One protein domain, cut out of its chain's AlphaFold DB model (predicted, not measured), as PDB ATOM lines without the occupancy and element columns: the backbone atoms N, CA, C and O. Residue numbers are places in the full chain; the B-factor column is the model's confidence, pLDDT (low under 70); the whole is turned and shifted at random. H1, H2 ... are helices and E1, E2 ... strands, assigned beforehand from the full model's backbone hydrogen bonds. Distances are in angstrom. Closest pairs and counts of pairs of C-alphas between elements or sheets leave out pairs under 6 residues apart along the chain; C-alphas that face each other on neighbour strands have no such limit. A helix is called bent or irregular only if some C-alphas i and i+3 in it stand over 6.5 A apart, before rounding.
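Overview. This is residues 89 to 286 of the 380 residues of an uncharacterized protein of Schaedlerella arabinosiphila (UniProt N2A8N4). A twisted wall of six strands has one long helix, H3, slantwise over one face and two shorter helices, H1 and H2, on the other. Beside the edge strand E3 lies a small, loosely formed pair of short strands, E1 and E2, and past the end of E5 at residue 203 the helices H4 and H5 make a corner off the sheet. The printed part has 198 residues, with eight named strands and five named helices in the order E1 E2 E3 E4 H1 H2 H3 E5 H4 H5 E6 E7 E8; the large sheet runs E3 E4 E8 E7 E6 E5, antiparallel throughout. The class is mixed, helices and strands, though under half of the residues are in named elements. The whole is compact, with a radius of gyration of the C-alphas of 17.1 A and spans of 47 by 43 by 34 A.

Along the chain. Begin at Gly 89 and pass residues 89 to 103, which hold no named element, to find C-alpha 104 at (161.464, 6.906, 84.029), where E1 begins and runs to 106. E2 is residues 114 to 116, E3 126 to 128 and E4 131 to 135, 13.4 A long. H1 follows at 138 to 148, 15.1 A; it is neither bent nor irregular, but only just: C-alphas 143 and 146 are 6.1 A apart. H2 is residues 158 to 164. Find C-alpha 175 at (159.411, -7.678, 115.896); from there H3 runs 21.2 A to residue 189. E5 is residues 199 to 203, H4 205 to 214, 14.4 A, and H5 216 to 228, 18.1 A. E6, residues 244 to 250, and E7, residues 268 to 274, measure 20.1 A and 20.3 A. E8, residues 277 to 284, bends by 58 degrees at residue 280 and ends with C-alpha 284 at (156.337, -10.665, 92.621).

Arrangement. Start with the six-stranded sheet, which is twisted. E6, E7 and E8 form a meander, each strand the antiparallel neighbour of the one before; look for N 247 and O 271 at 2.9 A, and N 272 and O 280 at 2.8 A. E4 is antiparallel to E8, with N 134 and O 281 at 2.8 A, and forms a hairpin with E3, where N 126 and O 133 are 2.8 A apart. On the other side, E5 is antiparallel to E6, with N 201 and O 246 at 2.8 A. H3 is on the sheet at a height of 8.8 A; its closest C-alpha pair with E7 is Ser 182 and Val 271, 6.2 A. On the local plane H3 stands at 43 degrees to E8, slantwise to the strands. H1 is on the opposite face from H3, at a height of 8.9 A, and runs across the strands, at 64 degrees to E7 on the local plane. H2 is on the sheet too, with Met 161 and Tyr 201 of E5 its closest C-alphas, 7.9 A. With H1 and H2 on one face and H3 on the other, helices and sheet make three layers. H2 and H4 touch, with the C-alphas of Tyr 164 and Ser 207 closest at 5.8 A. H4 and H5 are close but not clearly touching, the C-alphas of Arg 212 and Phe 219 closest at 7.0 A; they are about perpendicular, at 88 degrees. E1 and E2 meet only at a point, and the closest C-alphas of E2 and E3 are Leu 115 and Ser 126, 5.0 A. In H3, H4 and H5 every O i to N i+4 pair is within hydrogen-bond range; in H1 4 of 7 are, in H2 2 of 3.

Size, cuts and confidence. The C-alphas farthest apart are those of Glu 109 and Ser 213, 48.7 A. The printed part has no cut. The long links are H5 to E6, 15 residues, and E6 to E7, 17 residues; in the latter, residues 252 to 253 pair with 256 to 257, antiparallel. The mean pLDDT of the printed part is 74.6; look for values under 70 in 73 residues, among them 96 to 124, 148 to 161 and 231 to 240.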
ATOM      1  N   GLY A  89     154.000   5.894  96.006       87.38
ATOM      2  CA  GLY A  89     153.334   5.261  97.142       87.38
ATOM      3  C   GLY A  89     154.158   4.137  97.774       87.38
ATOM      4  O   GLY A  89     154.331   4.134  98.991       87.38
ATOM      5  N   VAL A  90     154.691   3.216  96.965       88.31
ATOM      6  CA  VAL A  90     155.570   2.118  97.416       88.31
ATOM      7  C   VAL A  90     156.863   2.665  98.027       88.31
ATOM      8  O   VAL A  90     157.252   2.263  99.122       88.31
ATOM      9  N   ALA A  91     157.497   3.634  97.363       82.06
ATOM     10  CA  ALA A  91     158.780   4.191  97.778       82.06
ATOM     11  C   ALA A  91     158.748   4.882  99.156       82.06
ATOM     12  O   ALA A  91     159.783   4.974  99.806       82.06
ATOM     13  N   LYS A  92     157.577   5.320  99.648       85.50
ATOM     14  CA  LYS A  92     157.419   5.921 100.992       85.50
ATOM     15  C   LYS A  92     157.758   4.979 102.147       85.50
ATOM     16  O   LYS A  92     158.021   5.460 103.242       85.50
ATOM     17  N   TYR A  93     157.701   3.668 101.922       87.75
ATOM     18  CA  TYR A  93     158.047   2.663 102.934       87.75
ATOM     19  C   TYR A  93     159.542   2.355 102.976       87.75
ATOM     20  O   TYR A  93     160.002   1.630 103.857       87.75
ATOM     21  N   LEU A  94     160.294   2.876 102.011       84.31
ATOM     22  CA  LEU A  94     161.712   2.626 101.874       84.31
ATOM     23  C   LEU A  94     162.493   3.760 102.557       84.31
ATOM     24  O   LEU A  94     162.064   4.915 102.500       84.31
ATOM     25  N   PRO A  95     163.625   3.461 103.212       77.44
ATOM     26  CA  PRO A  95     164.401   4.418 104.002       77.44
ATOM     27  C   PRO A  95     165.214   5.426 103.175       77.44
ATOM     28  O   PRO A  95     166.400   5.656 103.403       77.44
ATOM     29  N   PHE A  96     164.577   6.061 102.198       66.62
ATOM     30  CA  PHE A  96     165.198   7.072 101.354       66.62
ATOM     31  C   PHE A  96     164.973   8.470 101.938       66.62
ATOM     32  O   PHE A  96     163.835   8.916 102.097       66.62
ATOM     33  N   GLN A  97     166.060   9.179 102.262       52.28
ATOM     34  CA  GLN A  97     165.995  10.588 102.651       52.28
ATOM     35  C   GLN A  97     166.016  11.501 101.413       52.28
ATOM     36  O   GLN A  97     166.824  11.321 100.507       52.28
ATOM     37  N   GLU A  98     165.128  12.500 101.441       49.69
ATOM     38  CA  GLU A  98     164.803  13.484 100.396       49.69
ATOM     39  C   GLU A  98     164.115  12.942  99.135       49.69
ATOM     40  O   GLU A  98     164.389  11.851  98.656       49.69
ATOM     41  N   LYS A  99     163.168  13.747  98.620       48.44
ATOM     42  CA  LYS A  99     162.293  13.458  97.472       48.44
ATOM     43  C   LYS A  99     163.102  12.940  96.288       48.44
ATOM     44  O   LYS A  99     163.618  13.709  95.477       48.44
ATOM     45  N   THR A 100     163.173  11.629  96.190       49.31
ATOM     46  CA  THR A 100     163.864  10.929  95.132       49.31
ATOM     47  C   THR A 100     163.081  11.116  93.849       49.31
ATOM     48  O   THR A 100     161.911  10.753  93.735       49.31
ATOM     49  N   ALA A 101     163.714  11.799  92.898       48.78
ATOM     50  CA  ALA A 101     163.146  11.989  91.583       48.78
ATOM     51  C   ALA A 101     162.970  10.611  90.946       48.78
ATOM     52  O   ALA A 101     163.941   9.920  90.657       48.78
ATOM     53  N   VAL A 102     161.717  10.230  90.742       53.69
ATOM     54  CA  VAL A 102     161.330   9.179  89.812       53.69
ATOM     55  C   VAL A 102     161.912   9.525  88.437       53.69
ATOM     56  O   VAL A 102     161.389  10.404  87.749       53.69
ATOM     57  N   GLU A 103     163.002   8.874  88.039       52.41
ATOM     58  CA  GLU A 103     163.450   8.881  86.647       52.41
ATOM     59  C   GLU A 103     162.801   7.695  85.932       52.41
ATOM     60  O   GLU A 103     163.036   6.555  86.303       52.41
ATOM     61  N   ASP A 104     161.974   7.953  84.918       56.34
ATOM     62  CA  ASP A 104     161.464   6.906  84.029       56.34
ATOM     63  C   ASP A 104     162.546   6.601  82.983       56.34
ATOM     64  O   ASP A 104     162.710   7.337  82.007       56.34
ATOM     65  N   LYS A 105     163.354   5.563  83.221       52.62
ATOM     66  CA  LYS A 105     164.253   5.013  82.200       52.62
ATOM     67  C   LYS A 105     163.634   3.749  81.622       52.62
ATOM     68  O   LYS A 105     163.776   2.665  82.181       52.62
ATOM     69  N   SER A 106     162.994   3.893  80.468       50.75
ATOM     70  CA  SER A 106     162.560   2.773  79.640       50.75
ATOM     71  C   SER A 106     163.782   2.065  79.038       50.75
ATOM     72  O   SER A 106     164.406   2.583  78.107       50.75
ATOM     73  N   TYR A 107     164.136   0.883  79.541       46.72
ATOM     74  CA  TYR A 107     165.080  -0.007  78.858       46.72
ATOM     75  C   TYR A 107     164.325  -0.837  77.816       46.72
ATOM     76  O   TYR A 107     163.766  -1.883  78.127       46.72
ATOM     77  N   GLY A 108     164.310  -0.342  76.574       43.94
ATOM     78  CA  GLY A 108     163.697  -1.015  75.427       43.94
ATOM     79  C   GLY A 108     162.164  -0.982  75.430       43.94
ATOM     80  O   GLY A 108     161.513  -1.041  76.470       43.94
ATOM     81  N   GLU A 109     161.564  -0.902  74.241       42.75
ATOM     82  CA  GLU A 109     160.101  -0.930  74.064       42.75
ATOM     83  C   GLU A 109     159.461  -2.269  74.504       42.75
ATOM     84  O   GLU A 109     158.241  -2.347  74.639       42.75
ATOM     85  N   GLU A 110     160.261  -3.314  74.759       43.84
ATOM     86  CA  GLU A 110     159.788  -4.694  74.943       43.84
ATOM     87  C   GLU A 110     159.397  -5.067  76.387       43.84
ATOM     88  O   GLU A 110     158.508  -5.901  76.557       43.84
ATOM     89  N   TYR A 111     159.957  -4.431  77.427       44.56
ATOM     90  CA  TYR A 111     159.712  -4.847  78.826       44.56
ATOM     91  C   TYR A 111     158.796  -3.914  79.625       44.56
ATOM     92  O   TYR A 111     158.273  -4.301  80.671       44.56
ATOM     93  N   ASN A 112     158.543  -2.695  79.131       48.09
ATOM     94  CA  ASN A 112     157.712  -1.696  79.820       48.09
ATOM     95  C   ASN A 112     158.133  -1.508  81.301       48.09
ATOM     96  O   ASN A 112     157.305  -1.332  82.198       48.09
ATOM     97  N   THR A 113     159.442  -1.621  81.540       48.22
ATOM     98  CA  THR A 113     160.082  -1.547  82.848       48.22
ATOM     99  C   THR A 113     160.267  -0.089  83.221       48.22
ATOM    100  O   THR A 113     161.049   0.612  82.579       48.22
ATOM    101  N   ARG A 114     159.580   0.375  84.268       51.97
ATOM    102  CA  ARG A 114     159.892   1.667  84.878       51.97
ATOM    103  C   ARG A 114     160.913   1.447  85.985       51.97
ATOM    104  O   ARG A 114     160.597   0.984  87.075       51.97
ATOM    105  N   LEU A 115     162.172   1.734  85.689       51.81
ATOM    106  CA  LEU A 115     163.247   1.632  86.669       51.81
ATOM    107  C   LEU A 115     163.387   2.965  87.389       51.81
ATOM    108  O   LEU A 115     163.775   3.951  86.778       51.81
ATOM    109  N   PHE A 116     163.068   2.984  88.678       55.16
ATOM    110  CA  PHE A 116     163.108   4.186  89.498       55.16
ATOM    111  C   PHE A 116     164.455   4.260  90.191       55.16
ATOM    112  O   PHE A 116     164.652   3.676  91.247       55.16
ATOM    113  N   TYR A 117     165.392   4.981  89.597       52.34
ATOM    114  CA  TYR A 117     166.710   5.134  90.192       52.34
ATOM    115  C   TYR A 117     166.720   6.232  91.244       52.34
ATOM    116  O   TYR A 117     166.198   7.326  91.033       52.34
ATOM    117  N   LEU A 118     167.417   5.973  92.344       50.88
ATOM    118  CA  LEU A 118     167.860   7.027  93.245       50.88
ATOM    119  C   LEU A 118     169.263   7.464  92.848       50.88
ATOM    120  O   LEU A 118     170.139   6.652  92.550       50.88
ATOM    121  N   LYS A 119     169.478   8.774  92.813       41.94
ATOM    122  CA  LYS A 119     170.723   9.367  92.336       41.94
ATOM    123  C   LYS A 119     171.901   8.983  93.244       41.94
ATOM    124  O   LYS A 119     171.924   9.375  94.404       41.94
ATOM    125  N   GLY A 120     172.908   8.307  92.682       48.19
ATOM    126  CA  GLY A 120     174.219   8.092  93.314       48.19
ATOM    127  C   GLY A 120     174.582   6.644  93.639       48.19
ATOM    128  O   GLY A 120     175.705   6.418  94.079       48.19
ATOM    129  N   GLN A 121     173.683   5.676  93.435       51.03
ATOM    130  CA  GLN A 121     173.946   4.268  93.740       51.03
ATOM    131  C   GLN A 121     173.343   3.364  92.662       51.03
ATOM    132  O   GLN A 121     172.183   3.515  92.282       51.03
ATOM    133  N   GLU A 122     174.160   2.463  92.127       50.47
ATOM    134  CA  GLU A 122     173.773   1.570  91.041       50.47
ATOM    135  C   GLU A 122     172.771   0.533  91.585       50.47
ATOM    136  O   GLU A 122     173.095  -0.251  92.468       50.47
ATOM    137  N   ASN A 123     171.527   0.590  91.090       56.88
ATOM    138  CA  ASN A 123     170.398  -0.315  91.372       56.88
ATOM    139  C   ASN A 123     169.772  -0.235  92.778       56.88
ATOM    140  O   ASN A 123     169.897  -1.154  93.579       56.88
ATOM    141  N   ARG A 124     169.001   0.824  93.062       69.50
ATOM    142  CA  ARG A 124     168.216   0.922  94.305       69.50
ATOM    143  C   ARG A 124     166.749   1.190  94.000       69.50
ATOM    144  O   ARG A 124     166.411   2.286  93.573       69.50
ATOM    145  N   PHE A 125     165.932   0.163  94.242       76.56
ATOM    146  CA  PHE A 125     164.506   0.037  93.927       76.56
ATOM    147  C   PHE A 125     164.169  -0.041  92.423       76.56
ATOM    148  O   PHE A 125     164.436   0.854  91.633       76.56
ATOM    149  N   SER A 126     163.536  -1.137  92.013       78.38
ATOM    150  CA  SER A 126     162.964  -1.309  90.684       78.38
ATOM    151  C   SER A 126     161.522  -1.785  90.794       78.38
ATOM    152  O   SER A 126     161.193  -2.627  91.628       78.38
ATOM    153  N   ALA A 127     160.655  -1.216  89.959       80.50
ATOM    154  CA  ALA A 127     159.253  -1.584  89.878       80.50
ATOM    155  C   ALA A 127     158.939  -1.978  88.437       80.50
ATOM    156  O   ALA A 127     158.892  -1.155  87.526       80.50
ATOM    157  N   GLN A 128     158.739  -3.265  88.225       81.44
ATOM    158  CA  GLN A 128     158.428  -3.842  86.931       81.44
ATOM    159  C   GLN A 128     157.008  -4.391  86.969       81.44
ATOM    160  O   GLN A 128     156.445  -4.634  88.035       81.44
ATOM    161  N   LYS A 129     156.409  -4.623  85.803       84.44
ATOM    162  CA  LYS A 129     155.084  -5.251  85.750       84.44
ATOM    163  C   LYS A 129     155.066  -6.644  86.392       84.44
ATOM    164  O   LYS A 129     154.027  -7.055  86.894       84.44
ATOM    165  N   SER A 130     156.201  -7.340  86.382       82.81
ATOM    166  CA  SER A 130     156.402  -8.661  86.982       82.81
ATOM    167  C   SER A 130     156.655  -8.636  88.492       82.81
ATOM    168  O   SER A 130     156.493  -9.675  89.128       82.81
ATOM    169  N   GLY A 131     157.033  -7.495  89.078       87.62
ATOM    170  CA  GLY A 131     157.390  -7.432  90.493       87.62
ATOM    171  C   GLY A 131     158.145  -6.171  90.911       87.62
ATOM    172  O   GLY A 131     158.537  -5.337  90.094       87.62
ATOM    173  N   ILE A 132     158.357  -6.047  92.217       87.12
ATOM    174  CA  ILE A 132     159.162  -5.014  92.862       87.12
ATOM    175  C   ILE A 132     160.428  -5.665  93.407       87.12
ATOM    176  O   ILE A 132     160.348  -6.650  94.136       87.12
ATOM    177  N   HIS A 133     161.577  -5.053  93.137       86.12
ATOM    178  CA  HIS A 133     162.843  -5.437  93.741       86.12
ATOM    179  C   HIS A 133     163.485  -4.239  94.442       86.12
ATOM    180  O   HIS A 133     163.735  -3.200  93.833       86.12
ATOM    181  N   VAL A 134     163.767  -4.380  95.731       82.88
ATOM    182  CA  VAL A 134     164.433  -3.389  96.577       82.88
ATOM    183  C   VAL A 134     165.763  -3.973  97.029       82.88
ATOM    184  O   VAL A 134     165.791  -5.052  97.615       82.88
ATOM    185  N   SER A 135     166.835  -3.213  96.821       79.69
ATOM    186  CA  SER A 135     168.142  -3.422  97.439       79.69
ATOM    187  C   SER A 135     168.707  -2.046  97.783       79.69
ATOM    188  O   SER A 135     168.963  -1.235  96.894       79.69
ATOM    189  N   ILE A 136     168.767  -1.714  99.071       72.44
ATOM    190  CA  ILE A 136     169.219  -0.399  99.569       72.44
ATOM    191  C   ILE A 136     170.607  -0.500 100.189       72.44
ATOM    192  O   ILE A 136     171.281   0.504 100.378       72.44
ATOM    193  N   ASP A 137     171.081  -1.705 100.438       69.25
ATOM    194  CA  ASP A 137     172.425  -1.954 100.915       69.25
ATOM    195  C   ASP A 137     172.961  -3.178 100.151       69.25
ATOM    196  O   ASP A 137     172.744  -4.309 100.584       69.25
ATOM    197  N   PRO A 138     173.554  -2.974  98.952       62.88
ATOM    198  CA  PRO A 138     174.102  -4.052  98.117       62.88
ATOM    199  C   PRO A 138     175.160  -4.871  98.866       62.88
ATOM    200  O   PRO A 138     175.244  -6.087  98.743       62.88
ATOM    201  N   ASP A 139     175.899  -4.177  99.718       62.78
ATOM    202  CA  ASP A 139     176.920  -4.699 100.603       62.78
ATOM    203  C   ASP A 139     176.317  -5.625 101.676       62.78
ATOM    204  O   ASP A 139     176.808  -6.724 101.939       62.78
ATOM    205  N   PHE A 140     175.210  -5.222 102.296       64.81
ATOM    206  CA  PHE A 140     174.440  -6.080 103.199       64.81
ATOM    207  C   PHE A 140     173.752  -7.240 102.460       64.81
ATOM    208  O   PHE A 140     173.644  -8.335 103.016       64.81
ATOM    209  N   TYR A 141     173.313  -7.020 101.216       61.16
ATOM    210  CA  TYR A 141     172.639  -8.005 100.368       61.16
ATOM    211  C   TYR A 141     173.516  -9.231 100.110       61.16
ATOM    212  O   TYR A 141     173.096 -10.332 100.466       61.16
ATOM    213  N   GLU A 142     174.728  -9.049  99.574       59.88
ATOM    214  CA  GLU A 142     175.584 -10.176  99.165       59.88
ATOM    215  C   GLU A 142     175.981 -11.056 100.364       59.88
ATOM    216  O   GLU A 142     176.139 -12.267 100.237       59.88
ATOM    217  N   ASN A 143     176.057 -10.462 101.557       64.31
ATOM    218  CA  ASN A 143     176.444 -11.155 102.784       64.31
ATOM    219  C   ASN A 143     175.302 -11.859 103.500       64.31
ATOM    220  O   ASN A 143     175.449 -12.981 103.987       64.31
ATOM    221  N   CYS A 144     174.185 -11.154 103.671       67.06
ATOM    222  CA  CYS A 144     173.130 -11.630 104.552       67.06
ATOM    223  C   CYS A 144     172.260 -12.670 103.844       67.06
ATOM    224  O   CYS A 144     171.679 -13.520 104.511       67.06
ATOM    225  N   GLU A 145     172.250 -12.669 102.505       67.25
ATOM    226  CA  GLU A 145     171.612 -13.701 101.690       67.25
ATOM    227  C   GLU A 145     172.086 -15.116 102.054       67.25
ATOM    228  O   GLU A 145     171.310 -16.048 101.966       67.25
ATOM    229  N   LEU A 146     173.297 -15.311 102.580       67.31
ATOM    230  CA  LEU A 146     173.747 -16.639 103.024       67.31
ATOM    231  C   LEU A 146     173.029 -17.167 104.275       67.31
ATOM    232  O   LEU A 146     173.038 -18.375 104.526       67.31
ATOM    233  N   TYR A 147     172.421 -16.271 105.050       70.75
ATOM    234  CA  TYR A 147     171.720 -16.586 106.295       70.75
ATOM    235  C   TYR A 147     170.212 -16.736 106.108       70.75
ATOM    236  O   TYR A 147     169.563 -17.310 106.976       70.75
ATOM    237  N   TYR A 148     169.663 -16.235 104.999       61.31
ATOM    238  CA  TYR A 148     168.227 -16.294 104.710       61.31
ATOM    239  C   TYR A 148     167.896 -16.701 103.257       61.31
ATOM    240  O   TYR A 148     166.737 -16.677 102.874       61.31
ATOM    241  N   HIS A 149     168.897 -17.064 102.447       62.56
ATOM    242  CA  HIS A 149     168.845 -17.475 101.027       62.56
ATOM    243  C   HIS A 149     167.727 -16.809 100.217       62.56
ATOM    244  O   HIS A 149     166.581 -17.252 100.187       62.56
ATOM    245  N   GLY A 150     168.067 -15.725  99.524       52.09
ATOM    246  CA  GLY A 150     167.182 -15.127  98.538       52.09
ATOM    247  C   GLY A 150     166.967 -16.074  97.357       52.09
ATOM    248  O   GLY A 150     167.798 -16.919  97.054       52.09
ATOM    249  N   GLU A 151     165.780 -15.954  96.767       43.22
ATOM    250  CA  GLU A 151     165.257 -16.641  95.578       43.22
ATOM    251  C   GLU A 151     165.787 -18.053  95.257       43.22
ATOM    252  O   GLU A 151     166.839 -18.234  94.653       43.22
ATOM    253  N   GLY A 152     164.942 -19.065  95.495       39.03
ATOM    254  CA  GLY A 152     165.006 -20.336  94.757       39.03
ATOM    255  C   GLY A 152     165.346 -21.604  95.543       39.03
ATOM    256  O   GLY A 152     165.267 -22.679  94.957       39.03
ATOM    257  N   VAL A 153     165.660 -21.538  96.842       42.00
ATOM    258  CA  VAL A 153     166.024 -22.736  97.635       42.00
ATOM    259  C   VAL A 153     165.445 -22.670  99.054       42.00
ATOM    260  O   VAL A 153     166.175 -22.678 100.035       42.00
ATOM    261  N   TYR A 154     164.121 -22.577  99.182       45.00
ATOM    262  CA  TYR A 154     163.455 -22.559 100.494       45.00
ATOM    263  C   TYR A 154     163.014 -23.931 101.074       45.00
ATOM    264  O   TYR A 154     162.917 -24.017 102.297       45.00
ATOM    265  N   PRO A 155     162.812 -25.043 100.320       39.25
ATOM    266  CA  PRO A 155     162.200 -26.238 100.917       39.25
ATOM    267  C   PRO A 155     163.078 -26.997 101.934       39.25
ATOM    268  O   PRO A 155     162.581 -27.929 102.553       39.25
ATOM    269  N   PHE A 156     164.334 -26.591 102.158       40.34
ATOM    270  CA  PHE A 156     165.235 -27.205 103.146       40.34
ATOM    271  C   PHE A 156     165.483 -26.360 104.405       40.34
ATOM    272  O   PHE A 156     166.170 -26.824 105.307       40.34
ATOM    273  N   PHE A 157     164.936 -25.139 104.497       52.81
ATOM    274  CA  PHE A 157     165.407 -24.171 105.496       52.81
ATOM    275  C   PHE A 157     164.426 -23.806 106.607       52.81
ATOM    276  O   PHE A 157     164.911 -23.359 107.634       52.81
ATOM    277  N   ASN A 158     163.106 -24.014 106.505       53.19
ATOM    278  CA  ASN A 158     162.215 -23.725 107.651       53.19
ATOM    279  C   ASN A 158     162.649 -24.478 108.918       53.19
ATOM    280  O   ASN A 158     162.750 -23.878 109.985       53.19
ATOM    281  N   ASP A 159     162.989 -25.759 108.771       58.28
ATOM    282  CA  ASP A 159     163.396 -26.596 109.898       58.28
ATOM    283  C   ASP A 159     164.722 -26.120 110.514       58.28
ATOM    284  O   ASP A 159     164.879 -26.151 111.732       58.28
ATOM    285  N   GLU A 160     165.664 -25.621 109.707       62.59
ATOM    286  CA  GLU A 160     166.917 -25.047 110.212       62.59
ATOM    287  C   GLU A 160     166.718 -23.638 110.788       62.59
ATOM    288  O   GLU A 160     167.223 -23.336 111.866       62.59
ATOM    289  N   MET A 161     165.953 -22.767 110.128       68.69
ATOM    290  CA  MET A 161     165.670 -21.414 110.620       68.69
ATOM    291  C   MET A 161     164.980 -21.464 111.985       68.69
ATOM    292  O   MET A 161     165.360 -20.707 112.872       68.69
ATOM    293  N   ASP A 162     164.033 -22.382 112.192       72.50
ATOM    294  CA  ASP A 162     163.365 -22.583 113.485       72.50
ATOM    295  C   ASP A 162     164.325 -23.098 114.583       72.50
ATOM    296  O   ASP A 162     164.054 -22.915 115.774       72.50
ATOM    297  N   ILE A 163     165.456 -23.719 114.215       74.44
ATOM    298  CA  ILE A 163     166.513 -24.131 115.156       74.44
ATOM    299  C   ILE A 163     167.371 -22.934 115.583       74.44
ATOM    300  O   ILE A 163     167.726 -22.824 116.760       74.44
ATOM    301  N   TYR A 164     167.737 -22.060 114.640       71.19
ATOM    302  CA  TYR A 164     168.731 -21.004 114.876       71.19
ATOM    303  C   TYR A 164     168.128 -19.631 115.188       71.19
ATOM    304  O   TYR A 164     168.782 -18.822 115.851       71.19
ATOM    305  N   TYR A 165     166.902 -19.356 114.746       80.50
ATOM    306  CA  TYR A 165     166.290 -18.031 114.782       80.50
ATOM    307  C   TYR A 165     164.958 -18.021 115.528       80.50
ATOM    308  O   TYR A 165     164.312 -19.042 115.751       80.50
ATOM    309  N   ASP A 166     164.550 -16.835 115.968       81.50
ATOM    310  CA  ASP A 166     163.373 -16.656 116.814       81.50
ATOM    311  C   ASP A 166     162.511 -15.467 116.364       81.50
ATOM    312  O   ASP A 166     162.632 -14.984 115.242       81.50
ATOM    313  N   LYS A 167     161.570 -15.037 117.211       90.25
ATOM    314  CA  LYS A 167     160.682 -13.885 116.976       90.25
ATOM    315  C   LYS A 167     160.846 -12.850 118.089       90.25
ATOM    316  O   LYS A 167     159.890 -12.528 118.795       90.25
ATOM    317  N   LYS A 168     162.084 -12.419 118.324       91.56
ATOM    318  CA  LYS A 168     162.462 -11.469 119.376       91.56
ATOM    319  C   LYS A 168     162.629 -10.049 118.851       91.56
ATOM    320  O   LYS A 168     162.858  -9.790 117.671       91.56
ATOM    321  N   ASP A 169     162.555  -9.114 119.784       95.25
ATOM    322  CA  ASP A 169     162.903  -7.724 119.532       95.25
ATOM    323  C   ASP A 169     164.416  -7.576 119.331       95.25
ATOM    324  O   ASP A 169     165.219  -8.203 120.028       95.25
ATOM    325  N   LEU A 170     164.796  -6.730 118.377       93.50
ATOM    326  CA  LEU A 170     166.168  -6.331 118.109       93.50
ATOM    327  C   LEU A 170     166.400  -4.925 118.689       93.50
ATOM    328  O   LEU A 170     165.446  -4.190 118.947       93.50
ATOM    329  N   PRO A 171     167.657  -4.492 118.896       92.44
ATOM    330  CA  PRO A 171     167.950  -3.232 119.587       92.44
ATOM    331  C   PRO A 171     167.378  -1.964 118.932       92.44
ATOM    332  O   PRO A 171     167.315  -0.923 119.584       92.44
ATOM    333  N   PHE A 172     167.007  -2.024 117.649       92.19
ATOM    334  CA  PHE A 172     166.563  -0.871 116.861       92.19
ATOM    335  C   PHE A 172     165.050  -0.816 116.607       92.19
ATOM    336  O   PHE A 172     164.551   0.246 116.237       92.19
ATOM    337  N   MET A 173     164.325  -1.926 116.758       95.25
ATOM    338  CA  MET A 173     162.890  -2.026 116.465       95.25
ATOM    339  C   MET A 173     162.328  -3.313 117.075       95.25
ATOM    340  O   MET A 173     163.046  -4.304 117.182       95.25
ATOM    341  N   THR A 174     161.051  -3.313 117.453       97.00
ATOM    342  CA  THR A 174     160.360  -4.536 117.888       97.00
ATOM    343  C   THR A 174     160.001  -5.435 116.702       97.00
ATOM    344  O   THR A 174     159.793  -4.961 115.580       97.00
ATOM    345  N   TYR A 175     159.832  -6.737 116.943       96.62
ATOM    346  CA  TYR A 175     159.411  -7.678 115.896       96.62
ATOM    347  C   TYR A 175     158.066  -7.261 115.275       96.62
ATOM    348  O   TYR A 175     157.891  -7.300 114.058       96.62
ATOM    349  N   GLN A 176     157.124  -6.803 116.107       97.44
ATOM    350  CA  GLN A 176     155.793  -6.385 115.663       97.44
ATOM    351  C   GLN A 176     155.828  -5.121 114.789       97.44
ATOM    352  O   GLN A 176     155.057  -5.011 113.831       97.44
ATOM    353  N   GLU A 177     156.701  -4.161 115.095       97.75
ATOM    354  CA  GLU A 177     156.896  -2.970 114.260       97.75
ATOM    355  C   GLU A 177     157.480  -3.346 112.892       97.75
ATOM    356  O   GLU A 177     156.972  -2.880 111.867       97.75
ATOM    357  N   ALA A 178     158.472  -4.241 112.859       97.44
ATOM    358  CA  ALA A 178     159.075  -4.729 111.620       97.44
ATOM    359  C   ALA A 178     158.063  -5.519 110.764       97.44
ATOM    360  O   ALA A 178     157.924  -5.286 109.558       97.44
ATOM    361  N   GLU A 179     157.278  -6.394 111.393       97.38
ATOM    362  CA  GLU A 179     156.198  -7.126 110.729       97.38
ATOM    363  C   GLU A 179     155.147  -6.156 110.160       97.38
ATOM    364  O   GLU A 179     154.755  -6.249 108.997       97.38
ATOM    365  N   THR A 180     154.730  -5.160 110.942       97.56
ATOM    366  CA  THR A 180     153.770  -4.143 110.487       97.56
ATOM    367  C   THR A 180     154.305  -3.348 109.294       97.56
ATOM    368  O   THR A 180     153.558  -3.084 108.344       97.56
ATOM    369  N   LEU A 181     155.591  -2.988 109.308       97.25
ATOM    370  CA  LEU A 181     156.252  -2.273 108.219       97.25
ATOM    371  C   LEU A 181     156.261  -3.102 106.924       97.25
ATOM    372  O   LEU A 181     155.812  -2.617 105.882       97.25
ATOM    373  N   SER A 182     156.679  -4.368 106.995       97.06
ATOM    374  CA  SER A 182     156.675  -5.281 105.842       97.06
ATOM    375  C   SER A 182     155.263  -5.534 105.283       97.06
ATOM    376  O   SER A 182     155.046  -5.385 104.079       97.06
ATOM    377  N   LYS A 183     154.258  -5.800 106.130       97.31
ATOM    378  CA  LYS A 183     152.856  -5.970 105.694       97.31
ATOM    379  C   LYS A 183     152.284  -4.708 105.047       97.31
ATOM    380  O   LYS A 183     151.490  -4.803 104.109       97.31
ATOM    381  N   SER A 184     152.682  -3.528 105.520       97.00
ATOM    382  CA  SER A 184     152.259  -2.253 104.929       97.00
ATOM    383  C   SER A 184     152.860  -2.040 103.539       97.00
ATOM    384  O   SER A 184     152.136  -1.616 102.634       97.00
ATOM    385  N   LEU A 185     154.131  -2.416 103.337       95.56
ATOM    386  CA  LEU A 185     154.757  -2.434 102.012       95.56
ATOM    387  C   LEU A 185     154.003  -3.372 101.057       95.56
ATOM    388  O   LEU A 185     153.627  -2.944  99.967       95.56
ATOM    389  N   LEU A 186     153.718  -4.614 101.466       96.19
ATOM    390  CA  LEU A 186     152.980  -5.579 100.632       96.19
ATOM    391  C   LEU A 186     151.580  -5.087 100.268       96.19
ATOM    392  O   LEU A 186     151.153  -5.204  99.120       96.19
ATOM    393  N   LYS A 187     150.877  -4.480 101.232       96.06
ATOM    394  CA  LYS A 187     149.560  -3.882 101.000       96.06
ATOM    395  C   LYS A 187     149.628  -2.754  99.972       96.06
ATOM    396  O   LYS A 187     148.764  -2.680  99.104       96.06
ATOM    397  N   GLN A 188     150.639  -1.888 100.052       94.81
ATOM    398  CA  GLN A 188     150.850  -0.820  99.072       94.81
ATOM    399  C   GLN A 188     151.232  -1.374  97.690       94.81
ATOM    400  O   GLN A 188     150.784  -0.844  96.673       94.81
ATOM    401  N   ALA A 189     152.022  -2.451  97.657       92.94
ATOM    402  CA  ALA A 189     152.366  -3.179  96.442       92.94
ATOM    403  C   ALA A 189     151.166  -3.921  95.821       92.94
ATOM    404  O   ALA A 189     151.217  -4.298  94.654       92.94
ATOM    405  N   GLY A 190     150.083  -4.116  96.580       94.12
ATOM    406  CA  GLY A 190     148.912  -4.878  96.149       94.12
ATOM    407  C   GLY A 190     149.135  -6.392  96.139       94.12
ATOM    408  O   GLY A 190     148.392  -7.097  95.467       94.12
ATOM    409  N   PHE A 191     150.140  -6.904  96.854       94.06
ATOM    410  CA  PHE A 191     150.461  -8.332  96.884       94.06
ATOM    411  C   PHE A 191     149.503  -9.112  97.794       94.06
ATOM    412  O   PHE A 191     149.248  -8.704  98.931       94.06
ATOM    413  N   THR A 192     148.990 -10.244  97.305       92.69
ATOM    414  CA  THR A 192     148.087 -11.130  98.053       92.69
ATOM    415  C   THR A 192     148.829 -12.386  98.491       92.69
ATOM    416  O   THR A 192     149.421 -13.090  97.676       92.69
ATOM    417  N   TYR A 193     148.777 -12.684  99.786       91.44
ATOM    418  CA  TYR A 193     149.557 -13.756 100.397       91.44
ATOM    419  C   TYR A 193     148.776 -14.512 101.470       91.44
ATOM    420  O   TYR A 193     147.835 -13.976 102.063       91.44
ATOM    421  N   SER A 194     149.220 -15.738 101.754       88.69
ATOM    422  CA  SER A 194     148.656 -16.581 102.807       88.69
ATOM    423  C   SER A 194     149.082 -16.087 104.188       88.69
ATOM    424  O   SER A 194     150.234 -16.250 104.591       88.69
ATOM    425  N   GLN A 195     148.142 -15.515 104.945       87.38
ATOM    426  CA  GLN A 195     148.384 -15.078 106.329       87.38
ATOM    427  C   GLN A 195     148.780 -16.246 107.242       87.38
ATOM    428  O   GLN A 195     149.619 -16.078 108.117       87.38
ATOM    429  N   GLU A 196     148.190 -17.426 107.032       84.38
ATOM    430  CA  GLU A 196     148.407 -18.611 107.875       84.38
ATOM    431  C   GLU A 196     149.812 -19.197 107.720       84.38
ATOM    432  O   GLU A 196     150.349 -19.752 108.673       84.38
ATOM    433  N   ARG A 197     150.403 -19.068 106.526       81.06
ATOM    434  CA  ARG A 197     151.727 -19.613 106.193       81.06
ATOM    435  C   ARG A 197     152.830 -18.561 106.159       81.06
ATOM    436  O   ARG A 197     153.965 -18.877 105.828       81.06
ATOM    437  N   SER A 198     152.501 -17.306 106.456       87.31
ATOM    438  CA  SER A 198     153.509 -16.254 106.540       87.31
ATOM    439  C   SER A 198     154.419 -16.518 107.735       87.31
ATOM    440  O   SER A 198     153.942 -16.744 108.850       87.31
ATOM    441  N   VAL A 199     155.726 -16.448 107.512       86.88
ATOM    442  CA  VAL A 199     156.736 -16.651 108.553       86.88
ATOM    443  C   VAL A 199     157.670 -15.455 108.620       86.88
ATOM    444  O   VAL A 199     157.803 -14.680 107.674       86.88
ATOM    445  N   GLY A 200     158.308 -15.278 109.769       89.19
ATOM    446  CA  GLY A 200     159.295 -14.230 109.938       89.19
ATOM    447  C   GLY A 200     160.156 -14.465 111.159       89.19
ATOM    448  O   GLY A 200     159.669 -14.992 112.162       89.19
ATOM    449  N   TYR A 201     161.403 -14.027 111.066       89.88
ATOM    450  CA  TYR A 201     162.476 -14.359 111.989       89.88
ATOM    451  C   TYR A 201     163.294 -13.120 112.348       89.88
ATOM    452  O   TYR A 201     163.479 -12.227 111.519       89.88
ATOM    453  N   SER A 202     163.802 -13.078 113.576       91.12
ATOM    454  CA  SER A 202     164.874 -12.186 114.018       91.12
ATOM    455  C   SER A 202     166.211 -12.906 113.974       91.12
ATOM    456  O   SER A 202     166.390 -13.953 114.593       91.12
ATOM    457  N   LEU A 203     167.164 -12.291 113.286       89.25
ATOM    458  CA  LEU A 203     168.531 -12.759 113.148       89.25
ATOM    459  C   LEU A 203     169.438 -11.765 113.869       89.25
ATOM    460  O   LEU A 203     169.833 -10.739 113.314       89.25
ATOM    461  N   ASN A 204     169.719 -12.040 115.142       87.88
ATOM    462  CA  ASN A 204     170.690 -11.281 115.928       87.88
ATOM    463  C   ASN A 204     172.113 -11.830 115.726       87.88
ATOM    464  O   ASN A 204     172.307 -12.923 115.194       87.88
ATOM    465  N   GLU A 205     173.116 -11.082 116.178       85.25
ATOM    466  CA  GLU A 205     174.528 -11.435 115.977       85.25
ATOM    467  C   GLU A 205     174.900 -12.810 116.555       85.25
ATOM    468  O   GLU A 205     175.598 -13.572 115.892       85.25
ATOM    469  N   ASP A 206     174.375 -13.169 117.731       85.81
ATOM    470  CA  ASP A 206     174.643 -14.469 118.360       85.81
ATOM    471  C   ASP A 206     174.059 -15.626 117.534       85.81
ATOM    472  O   ASP A 206     174.709 -16.652 117.338       85.81
ATOM    473  N   SER A 207     172.837 -15.461 117.017       83.56
ATOM    474  CA  SER A 207     172.181 -16.468 116.174       83.56
ATOM    475  C   SER A 207     172.894 -16.657 114.833       83.56
ATOM    476  O   SER A 207     173.097 -17.790 114.397       83.56
ATOM    477  N   LEU A 208     173.349 -15.561 114.219       81.94
ATOM    478  CA  LEU A 208     174.123 -15.582 112.979       81.94
ATOM    479  C   LEU A 208     175.470 -16.284 113.191       81.94
ATOM    480  O   LEU A 208     175.851 -17.144 112.398       81.94
ATOM    481  N   GLU A 209     176.170 -15.980 114.286       81.62
ATOM    482  CA  GLU A 209     177.440 -16.630 114.623       81.62
ATOM    483  C   GLU A 209     177.254 -18.124 114.928       81.62
ATOM    484  O   GLU A 209     178.066 -18.948 114.499       81.62
ATOM    485  N   SER A 210     176.167 -18.491 115.613       83.69
ATOM    486  CA  SER A 210     175.822 -19.890 115.875       83.69
ATOM    487  C   SER A 210     175.581 -20.658 114.574       83.69
ATOM    488  O   SER A 210     176.161 -21.729 114.390       83.69
ATOM    489  N   TYR A 211     174.778 -20.104 113.662       80.62
ATOM    490  CA  TYR A 211     174.502 -20.714 112.360       80.62
ATOM    491  C   TYR A 211     175.764 -20.814 111.495       80.62
ATOM    492  O   TYR A 211     176.013 -21.838 110.859       80.62
ATOM    493  N   ARG A 212     176.610 -19.779 111.491       77.69
ATOM    494  CA  ARG A 212     177.897 -19.809 110.787       77.69
ATOM    495  C   ARG A 212     178.808 -20.905 111.336       77.69
ATOM    496  O   ARG A 212     179.402 -21.649 110.562       77.69
ATOM    497  N   SER A 213     178.909 -21.009 112.659       81.75
ATOM    498  CA  SER A 213     179.777 -21.981 113.330       81.75
ATOM    499  C   SER A 213     179.376 -23.425 113.029       81.75
ATOM    500  O   SER A 213     180.249 -24.275 112.863       81.75
ATOM    501  N   SER A 214     178.075 -23.711 112.926       78.31
ATOM    502  CA  SER A 214     177.574 -25.047 112.585       78.31
ATOM    503  C   SER A 214     177.693 -25.390 111.097       78.31
ATOM    504  O   SER A 214     177.639 -26.565 110.752       78.31
ATOM    505  N   HIS A 215     177.895 -24.397 110.224       76.44
ATOM    506  CA  HIS A 215     177.983 -24.565 108.767       76.44
ATOM    507  C   HIS A 215     179.318 -24.071 108.193       76.44
ATOM    508  O   HIS A 215     179.377 -23.613 107.049       76.44
ATOM    509  N   LEU A 216     180.396 -24.143 108.983       75.25
ATOM    510  CA  LEU A 216     181.684 -23.524 108.657       75.25
ATOM    511  C   LEU A 216     182.198 -23.910 107.263       75.25
ATOM    512  O   LEU A 216     182.597 -23.030 106.507       75.25
ATOM    513  N   GLU A 217     182.112 -25.189 106.888       69.94
ATOM    514  CA  GLU A 217     182.572 -25.686 105.582       69.94
ATOM    515  C   GLU A 217     181.856 -25.004 104.401       69.94
ATOM    516  O   GLU A 217     182.492 -24.646 103.406       69.94
ATOM    517  N   ARG A 218     180.546 -24.740 104.523       70.88
ATOM    518  CA  ARG A 218     179.754 -24.031 103.501       70.88
ATOM    519  C   ARG A 218     180.231 -22.591 103.344       70.88
ATOM    520  O   ARG A 218     180.445 -22.127 102.225       70.88
ATOM    521  N   PHE A 219     180.414 -21.896 104.464       71.75
ATOM    522  CA  PHE A 219     180.901 -20.517 104.465       71.75
ATOM    523  C   PHE A 219     182.340 -20.423 103.943       71.75
ATOM    524  O   PHE A 219     182.647 -19.505 103.185       71.75
ATOM    525  N   GLU A 220     183.210 -21.376 104.278       72.38
ATOM    526  CA  GLU A 220     184.579 -21.436 103.755       72.38
ATOM    527  C   GLU A 220     184.615 -21.693 102.247       72.38
ATOM    528  O   GLU A 220     185.381 -21.037 101.546       72.38
ATOM    529  N   SER A 221     183.760 -22.576 101.720       70.19
ATOM    530  CA  SER A 221     183.659 -22.793 100.272       70.19
ATOM    531  C   SER A 221     183.230 -21.528  99.526       70.19
ATOM    532  O   SER A 221     183.768 -21.238  98.459       70.19
ATOM    533  N   ILE A 222     182.268 -20.777 100.069       69.44
ATOM    534  CA  ILE A 222     181.801 -19.523  99.460       69.44
ATOM    535  C   ILE A 222     182.897 -18.463  99.533       69.44
ATOM    536  O   ILE A 222     183.189 -17.823  98.525       69.44
ATOM    537  N   ARG A 223     183.553 -18.331 100.694       70.56
ATOM    538  CA  ARG A 223     184.692 -17.427 100.871       70.56
ATOM    539  C   ARG A 223     185.788 -17.714  99.847       70.56
ATOM    540  O   ARG A 223     186.238 -16.796  99.176       70.56
ATOM    541  N   ASN A 224     186.178 -18.981  99.693       72.88
ATOM    542  CA  ASN A 224     187.206 -19.381  98.733       72.88
ATOM    543  C   ASN A 224     186.787 -19.029  97.296       72.88
ATOM    544  O   ASN A 224     187.597 -18.506  96.538       72.88
ATOM    545  N   TRP A 225     185.516 -19.244  96.931       71.69
ATOM    546  CA  TRP A 225     184.996 -18.839  95.621       71.69
ATOM    547  C   TRP A 225     185.054 -17.311  95.426       71.69
ATOM    548  O   TRP A 225     185.436 -16.855  94.349       71.69
ATOM    549  N   TRP A 226     184.739 -16.502  96.442       70.31
ATOM    550  CA  TRP A 226     184.856 -15.035  96.369       70.31
ATOM    551  C   TRP A 226     186.302 -14.573  96.227       70.31
ATOM    552  O   TRP A 226     186.594 -13.787  95.325       70.31
ATOM    553  N   GLU A 227     187.208 -15.125  97.036       72.25
ATOM    554  CA  GLU A 227     188.646 -14.856  96.958       72.25
ATOM    555  C   GLU A 227     189.202 -15.198  95.562       72.25
ATOM    556  O   GLU A 227     189.917 -14.392  94.961       72.25
ATOM    557  N   GLU A 228     188.823 -16.350  94.998       79.25
ATOM    558  CA  GLU A 228     189.202 -16.772  93.641       79.25
ATOM    559  C   GLU A 228     188.671 -15.826  92.552       79.25
ATOM    560  O   GLU A 228     189.352 -15.591  91.548       79.25
ATOM    561  N   ASN A 229     187.479 -15.256  92.748       72.19
ATOM    562  CA  ASN A 229     186.836 -14.341  91.801       72.19
ATOM    563  C   ASN A 229     187.116 -12.855  92.090       72.19
ATOM    564  O   ASN A 229     186.584 -11.997  91.388       72.19
ATOM    565  N   GLN A 230     187.971 -12.540  93.073       70.12
ATOM    566  CA  GLN A 230     188.284 -11.169  93.509       70.12
ATOM    567  C   GLN A 230     187.036 -10.357  93.906       70.12
ATOM    568  O   GLN A 230     187.016  -9.129  93.795       70.12
ATOM    569  N   ILE A 231     185.998 -11.052  94.370       63.34
ATOM    570  CA  ILE A 231     184.842 -10.461  95.040       63.34
ATOM    571  C   ILE A 231     185.307 -10.223  96.487       63.34
ATOM    572  O   ILE A 231     185.910 -11.108  97.083       63.34
ATOM    573  N   ALA A 232     185.170  -8.997  96.999       55.03
ATOM    574  CA  ALA A 232     185.853  -8.506  98.208       55.03
ATOM    575  C   ALA A 232     185.634  -9.354  99.494       55.03
ATOM    576  O   ALA A 232     184.729 -10.178  99.544       55.03
ATOM    577  N   ASP A 233     186.439  -9.086 100.545       52.41
ATOM    578  CA  ASP A 233     186.580  -9.748 101.879       52.41
ATOM    579  C   ASP A 233     185.303  -9.876 102.763       52.41
ATOM    580  O   ASP A 233     185.351  -9.904 103.997       52.41
ATOM    581  N   TYR A 234     184.118  -9.891 102.178       57.00
ATOM    582  CA  TYR A 234     182.874  -9.606 102.867       57.00
ATOM    583  C   TYR A 234     182.196 -10.876 103.394       57.00
ATOM    584  O   TYR A 234     181.655 -11.658 102.638       57.00
ATOM    585  N   ILE A 235     182.223 -11.101 104.712       58.09
ATOM    586  CA  ILE A 235     181.332 -12.068 105.398       58.09
ATOM    587  C   ILE A 235     180.776 -11.485 106.718       58.09
ATOM    588  O   ILE A 235     179.884 -12.061 107.342       58.09
ATOM    589  N   GLU A 236     181.245 -10.314 107.166       60.16
ATOM    590  CA  GLU A 236     181.055  -9.853 108.557       60.16
ATOM    591  C   GLU A 236     180.300  -8.530 108.707       60.16
ATOM    592  O   GLU A 236     180.257  -7.948 109.787       60.16
ATOM    593  N   ASN A 237     179.651  -8.068 107.646       61.12
ATOM    594  CA  ASN A 237     178.982  -6.770 107.620       61.12
ATOM    595  C   ASN A 237     177.721  -6.656 108.481       61.12
ATOM    596  O   ASN A 237     177.218  -5.562 108.720       61.12
ATOM    597  N   TRP A 238     177.210  -7.789 108.950       67.38
ATOM    598  CA  TRP A 238     176.131  -7.859 109.928       67.38
ATOM    599  C   TRP A 238     176.628  -7.595 111.360       67.38
ATOM    600  O   TRP A 238     175.817  -7.246 112.220       67.38
ATOM    601  N   ARG A 239     177.936  -7.707 111.642       69.00
ATOM    602  CA  ARG A 239     178.492  -7.432 112.977       69.00
ATOM    603  C   ARG A 239     178.392  -5.943 113.307       69.00
ATOM    604  O   ARG A 239     178.766  -5.086 112.510       69.00
ATOM    605  N   GLY A 240     177.893  -5.618 114.496       69.12
ATOM    606  CA  GLY A 240     177.659  -4.243 114.939       69.12
ATOM    607  C   GLY A 240     176.405  -3.585 114.346       69.12
ATOM    608  O   GLY A 240     176.183  -2.390 114.571       69.12
ATOM    609  N   THR A 241     175.579  -4.327 113.598       71.12
ATOM    610  CA  THR A 241     174.295  -3.824 113.072       71.12
ATOM    611  C   THR A 241     173.145  -4.013 114.059       71.12
ATOM    612  O   THR A 241     172.115  -3.351 113.921       71.12
ATOM    613  N   GLY A 242     173.319  -4.871 115.073       80.44
ATOM    614  CA  GLY A 242     172.239  -5.281 115.969       80.44
ATOM    615  C   GLY A 242     171.297  -6.325 115.359       80.44
ATOM    616  O   GLY A 242     170.267  -6.617 115.963       80.44
ATOM    617  N   GLY A 243     171.643  -6.891 114.197       87.25
ATOM    618  CA  GLY A 243     170.868  -7.925 113.513       87.25
ATOM    619  C   GLY A 243     169.871  -7.388 112.485       87.25
ATOM    620  O   GLY A 243     169.871  -6.208 112.131       87.25
ATOM    621  N   PHE A 244     169.007  -8.274 111.997       89.69
ATOM    622  CA  PHE A 244     167.948  -7.945 111.045       89.69
ATOM    623  C   PHE A 244     166.748  -8.887 111.165       89.69
ATOM    624  O   PHE A 244     166.835  -9.979 111.718       89.69
ATOM    625  N   TYR A 245     165.617  -8.450 110.624       91.75
ATOM    626  CA  TYR A 245     164.420  -9.255 110.454       91.75
ATOM    627  C   TYR A 245     164.299  -9.737 109.019       91.75
ATOM    628  O   TYR A 245     164.581  -8.975 108.094       91.75
ATOM    629  N   VAL A 246     163.796 -10.953 108.833       90.00
ATOM    630  CA  VAL A 246     163.362 -11.467 107.531       90.00
ATOM    631  C   VAL A 246     161.927 -11.966 107.632       90.00
ATOM    632  O   VAL A 246     161.556 -12.596 108.618       90.00
ATOM    633  N   PHE A 247     161.116 -11.674 106.622       91.12
ATOM    634  CA  PHE A 247     159.731 -12.121 106.525       91.12
ATOM    635  C   PHE A 247     159.473 -12.744 105.158       91.12
ATOM    636  O   PHE A 247     159.868 -12.159 104.147       91.12
ATOM    637  N   TYR A 248     158.760 -13.869 105.135       88.00
ATOM    638  CA  TYR A 248     158.338 -14.585 103.934       88.00
ATOM    639  C   TYR A 248     156.819 -14.666 103.877       88.00
ATOM    640  O   TYR A 248     156.141 -14.961 104.864       88.00
ATOM    641  N   TYR A 249     156.294 -14.407 102.687       89.50
ATOM    642  CA  TYR A 249     154.873 -14.274 102.422       89.50
ATOM    643  C   TYR A 249     154.503 -15.125 101.209       89.50
ATOM    644  O   TYR A 249     154.615 -14.642 100.077       89.50
ATOM    645  N   PRO A 250     154.071 -16.380 101.417       87.12
ATOM    646  CA  PRO A 250     153.679 -17.265 100.328       87.12
ATOM    647  C   PRO A 250     152.528 -16.674  99.517       87.12
ATOM    648  O   PRO A 250     151.534 -16.204 100.082       87.12
ATOM    649  N   LEU A 251     152.658 -16.703  98.194       87.00
ATOM    650  CA  LEU A 251     151.649 -16.230  97.256       87.00
ATOM    651  C   LEU A 251     150.326 -16.971  97.479       87.00
ATOM    652  O   LEU A 251     150.282 -18.195  97.627       87.00
ATOM    653  N   GLN A 252     149.229 -16.220  97.433       88.25
ATOM    654  CA  GLN A 252     147.882 -16.772  97.457       88.25
ATOM    655  C   GLN A 252     147.160 -16.473  96.139       88.25
ATOM    656  O   GLN A 252     147.067 -15.321  95.716       88.25
ATOM    657  N   ILE A 253     146.605 -17.513  95.511       85.94
ATOM    658  CA  ILE A 253     145.849 -17.413  94.258       85.94
ATOM    659  C   ILE A 253     144.375 -17.703  94.554       85.94
ATOM    660  O   ILE A 253     143.961 -18.853  94.676       85.94
ATOM    661  N   GLY A 254     143.550 -16.665  94.687       78.25
ATOM    662  CA  GLY A 254     142.160 -16.846  95.118       78.25
ATOM    663  C   GLY A 254     142.096 -17.461  96.523       78.25
ATOM    664  O   GLY A 254     142.623 -16.884  97.472       78.25
ATOM    665  N   SER A 255     141.461 -18.625  96.676       72.12
ATOM    666  CA  SER A 255     141.496 -19.402  97.929       72.12
ATOM    667  C   SER A 255     142.653 -20.401  97.995       72.12
ATOM    668  O   SER A 255     142.827 -21.056  99.019       72.12
ATOM    669  N   LEU A 256     143.407 -20.564  96.906       80.06
ATOM    670  CA  LEU A 256     144.466 -21.550  96.819       80.06
ATOM    671  C   LEU A 256     145.746 -21.031  97.481       80.06
ATOM    672  O   LEU A 256     146.283 -19.986  97.106       80.06
ATOM    673  N   GLN A 257     146.238 -21.806  98.441       74.69
ATOM    674  CA  GLN A 257     147.573 -21.656  99.005       74.69
ATOM    675  C   GLN A 257     148.541 -22.468  98.139       74.69
ATOM    676  O   GLN A 257     148.324 -23.661  97.932       74.69
ATOM    677  N   ILE A 258     149.569 -21.814  97.601       74.25
ATOM    678  CA  ILE A 258     150.580 -22.460  96.763       74.25
ATOM    679  C   ILE A 258     151.750 -22.877  97.644       74.25
ATOM    680  O   ILE A 258     152.244 -22.076  98.438       74.25
ATOM    681  N   ASP A 259     152.180 -24.128  97.504       67.12
ATOM    682  CA  ASP A 259     153.395 -24.604  98.152       67.12
ATOM    683  C   ASP A 259     154.628 -24.032  97.443       67.12
ATOM    684  O   ASP A 259     154.651 -23.835  96.225       67.12
ATOM    685  N   GLU A 260     155.677 -23.754  98.199       64.75
ATOM    686  CA  GLU A 260     156.883 -23.122  97.673       64.75
ATOM    687  C   GLU A 260     157.611 -24.020  96.675       64.75
ATOM    688  O   GLU A 260     157.536 -25.245  96.717       64.75
ATOM    689  N   GLY A 261     158.280 -23.391  95.708       62.78
ATOM    690  CA  GLY A 261     158.935 -24.104  94.612       62.78
ATOM    691  C   GLY A 261     157.957 -24.762  93.638       62.78
ATOM    692  O   GLY A 261     158.387 -25.214  92.578       62.78
ATOM    693  N   SER A 262     156.653 -24.781  93.922       63.47
ATOM    694  CA  SER A 262     155.662 -25.457  93.083       63.47
ATOM    695  C   SER A 262     155.413 -24.755  91.752       63.47
ATOM    696  O   SER A 262     154.759 -25.327  90.895       63.47
ATOM    697  N   MET A 263     155.948 -23.554  91.531       65.75
ATOM    698  CA  MET A 263     155.888 -22.850  90.245       65.75
ATOM    699  C   MET A 263     157.295 -22.498  89.763       65.75
ATOM    700  O   MET A 263     158.192 -22.287  90.576       65.75
ATOM    701  N   ARG A 264     157.492 -22.377  88.443       61.91
ATOM    702  CA  ARG A 264     158.777 -21.948  87.848       61.91
ATOM    703  C   ARG A 264     159.062 -20.441  88.004       61.91
ATOM    704  O   ARG A 264     159.988 -19.932  87.382       61.91
ATOM    705  N   GLY A 265     158.275 -19.736  88.819       62.53
ATOM    706  CA  GLY A 265     158.433 -18.319  89.154       62.53
ATOM    707  C   GLY A 265     158.446 -18.084  90.666       62.53
ATOM    708  O   GLY A 265     158.378 -19.025  91.456       62.53
ATOM    709  N   MET A 266     158.515 -16.819  91.081       67.00
ATOM    710  CA  MET A 266     158.504 -16.455  92.501       67.00
ATOM    711  C   MET A 266     157.149 -16.816  93.133       67.00
ATOM    712  O   MET A 266     156.109 -16.270  92.764       67.00
ATOM    713  N   THR A 267     157.168 -17.752  94.080       77.31
ATOM    714  CA  THR A 267     155.984 -18.269  94.800       77.31
ATOM    715  C   THR A 267     155.749 -17.567  96.136       77.31
ATOM    716  O   THR A 267     154.826 -17.916  96.864       77.31
ATOM    717  N   TYR A 268     156.557 -16.563  96.463       84.81
ATOM    718  CA  TYR A 268     156.468 -15.802  97.700       84.81
ATOM    719  C   TYR A 268     157.045 -14.400  97.505       84.81
ATOM    720  O   TYR A 268     157.876 -14.172  96.625       84.81
ATOM    721  N   ALA A 269     156.622 -13.470  98.356       89.38
ATOM    722  CA  ALA A 269     157.355 -12.235  98.594       89.38
ATOM    723  C   ALA A 269     158.259 -12.401  99.819       89.38
ATOM    724  O   ALA A 269     157.898 -13.109 100.761       89.38
ATOM    725  N   HIS A 270     159.403 -11.722  99.841       88.38
ATOM    726  CA  HIS A 270     160.224 -11.615 101.046       88.38
ATOM    727  C   HIS A 270     160.630 -10.170 101.324       88.38
ATOM    728  O   HIS A 270     160.794  -9.369 100.402       88.38
ATOM    729  N   VAL A 271     160.793  -9.835 102.604       91.75
ATOM    730  CA  VAL A 271     161.186  -8.499 103.072       91.75
ATOM    731  C   VAL A 271     162.235  -8.633 104.170       91.75
ATOM    732  O   VAL A 271     162.039  -9.395 105.112       91.75
ATOM    733  N   VAL A 272     163.321  -7.867 104.065       89.88
ATOM    734  CA  VAL A 272     164.404  -7.808 105.055       89.88
ATOM    735  C   VAL A 272     164.495  -6.401 105.627       89.88
ATOM    736  O   VAL A 272     164.530  -5.418 104.877       89.88
ATOM    737  N   ILE A 273     164.529  -6.303 106.955       90.88
ATOM    738  CA  ILE A 273     164.490  -5.038 107.694       90.88
ATOM    739  C   ILE A 273     165.647  -4.994 108.689       90.88
ATOM    740  O   ILE A 273     165.790  -5.901 109.503       90.88
ATOM    741  N   ASN A 274     166.441  -3.927 108.667       88.50
ATOM    742  CA  ASN A 274     167.464  -3.659 109.681       88.50
ATOM    743  C   ASN A 274     167.207  -2.295 110.358       88.50
ATOM    744  O   ASN A 274     166.147  -1.692 110.173       88.50
ATOM    745  N   ARG A 275     168.181  -1.793 111.130       87.81
ATOM    746  CA  ARG A 275     168.103  -0.489 111.818       87.81
ATOM    747  C   ARG A 275     167.774   0.700 110.915       87.81
ATOM    748  O   ARG A 275     167.232   1.690 111.397       87.81
ATOM    749  N   ASP A 276     168.119   0.606 109.636       84.06
ATOM    750  CA  ASP A 276     167.914   1.664 108.662       84.06
ATOM    751  C   ASP A 276     166.531   1.557 108.005       84.06
ATOM    752  O   ASP A 276     166.099   2.517 107.389       84.06
ATOM    753  N   GLY A 277     165.795   0.452 108.178       89.25
ATOM    754  CA  GLY A 277     164.465   0.216 107.605       89.25
ATOM    755  C   GLY A 277     164.444  -0.986 106.658       89.25
ATOM    756  O   GLY A 277     165.189  -1.947 106.844       89.25
ATOM    757  N   ILE A 278     163.568  -0.962 105.645       89.38
ATOM    758  CA  ILE A 278     163.483  -2.030 104.633       89.38
ATOM    759  C   ILE A 278     164.716  -1.965 103.732       89.38
ATOM    760  O   ILE A 278     164.785  -1.098 102.870       89.38
ATOM    761  N   VAL A 279     165.663  -2.885 103.899       84.56
ATOM    762  CA  VAL A 279     166.914  -2.914 103.118       84.56
ATOM    763  C   VAL A 279     166.851  -3.829 101.906       84.56
ATOM    764  O   VAL A 279     167.552  -3.585 100.922       84.56
ATOM    765  N   ARG A 280     165.970  -4.836 101.944       86.00
ATOM    766  CA  ARG A 280     165.676  -5.712 100.810       86.00
ATOM    767  C   ARG A 280     164.191  -6.031 100.759       86.00
ATOM    768  O   ARG A 280     163.549  -6.223 101.788       86.00
ATOM    769  N   ALA A 281     163.660  -6.131  99.554       88.69
ATOM    770  CA  ALA A 281     162.358  -6.727  99.318       88.69
ATOM    771  C   ALA A 281     162.321  -7.308  97.913       88.69
ATOM    772  O   ALA A 281     162.781  -6.670  96.967       88.69
ATOM    773  N   ASN A 282     161.733  -8.486  97.773       88.12
ATOM    774  CA  ASN A 282     161.331  -8.998  96.479       88.12
ATOM    775  C   ASN A 282     159.856  -9.361  96.550       88.12
ATOM    776  O   ASN A 282     159.450 -10.147  97.405       88.12
ATOM    777  N   ILE A 283     159.054  -8.712  95.716       91.25
ATOM    778  CA  ILE A 283     157.601  -8.831  95.731       91.25
ATOM    779  C   ILE A 283     157.165  -9.116  94.298       91.25
ATOM    780  O   ILE A 283     157.124  -8.183  93.491       91.25
ATOM    781  N   PRO A 284     156.843 -10.368  93.948       89.06
ATOM    782  CA  PRO A 284     156.337 -10.665  92.621       89.06
ATOM    783  C   PRO A 284     154.942 -10.077  92.404       89.06
ATOM    784  O   PRO A 284     154.230  -9.702  93.339       89.06
ATOM    785  N   CYS A 285     154.534 -10.005  91.142       89.38
ATOM    786  CA  CYS A 285     153.145  -9.756  90.788       89.38
ATOM    787  C   CYS A 285     152.230 -10.907  91.249       89.38
ATOM    788  O   CYS A 285     152.673 -12.038  91.465       89.38
ATOM    789  N   ASN A 286     150.937 -10.614  91.407       91.56
ATOM    790  CA  ASN A 286     149.946 -11.651  91.690       91.56
ATOM    791  C   ASN A 286     149.665 -12.488  90.436       91.56
ATOM    792  O   ASN A 286     150.079 -12.158  89.327       91.56
TER     793      ASN A 286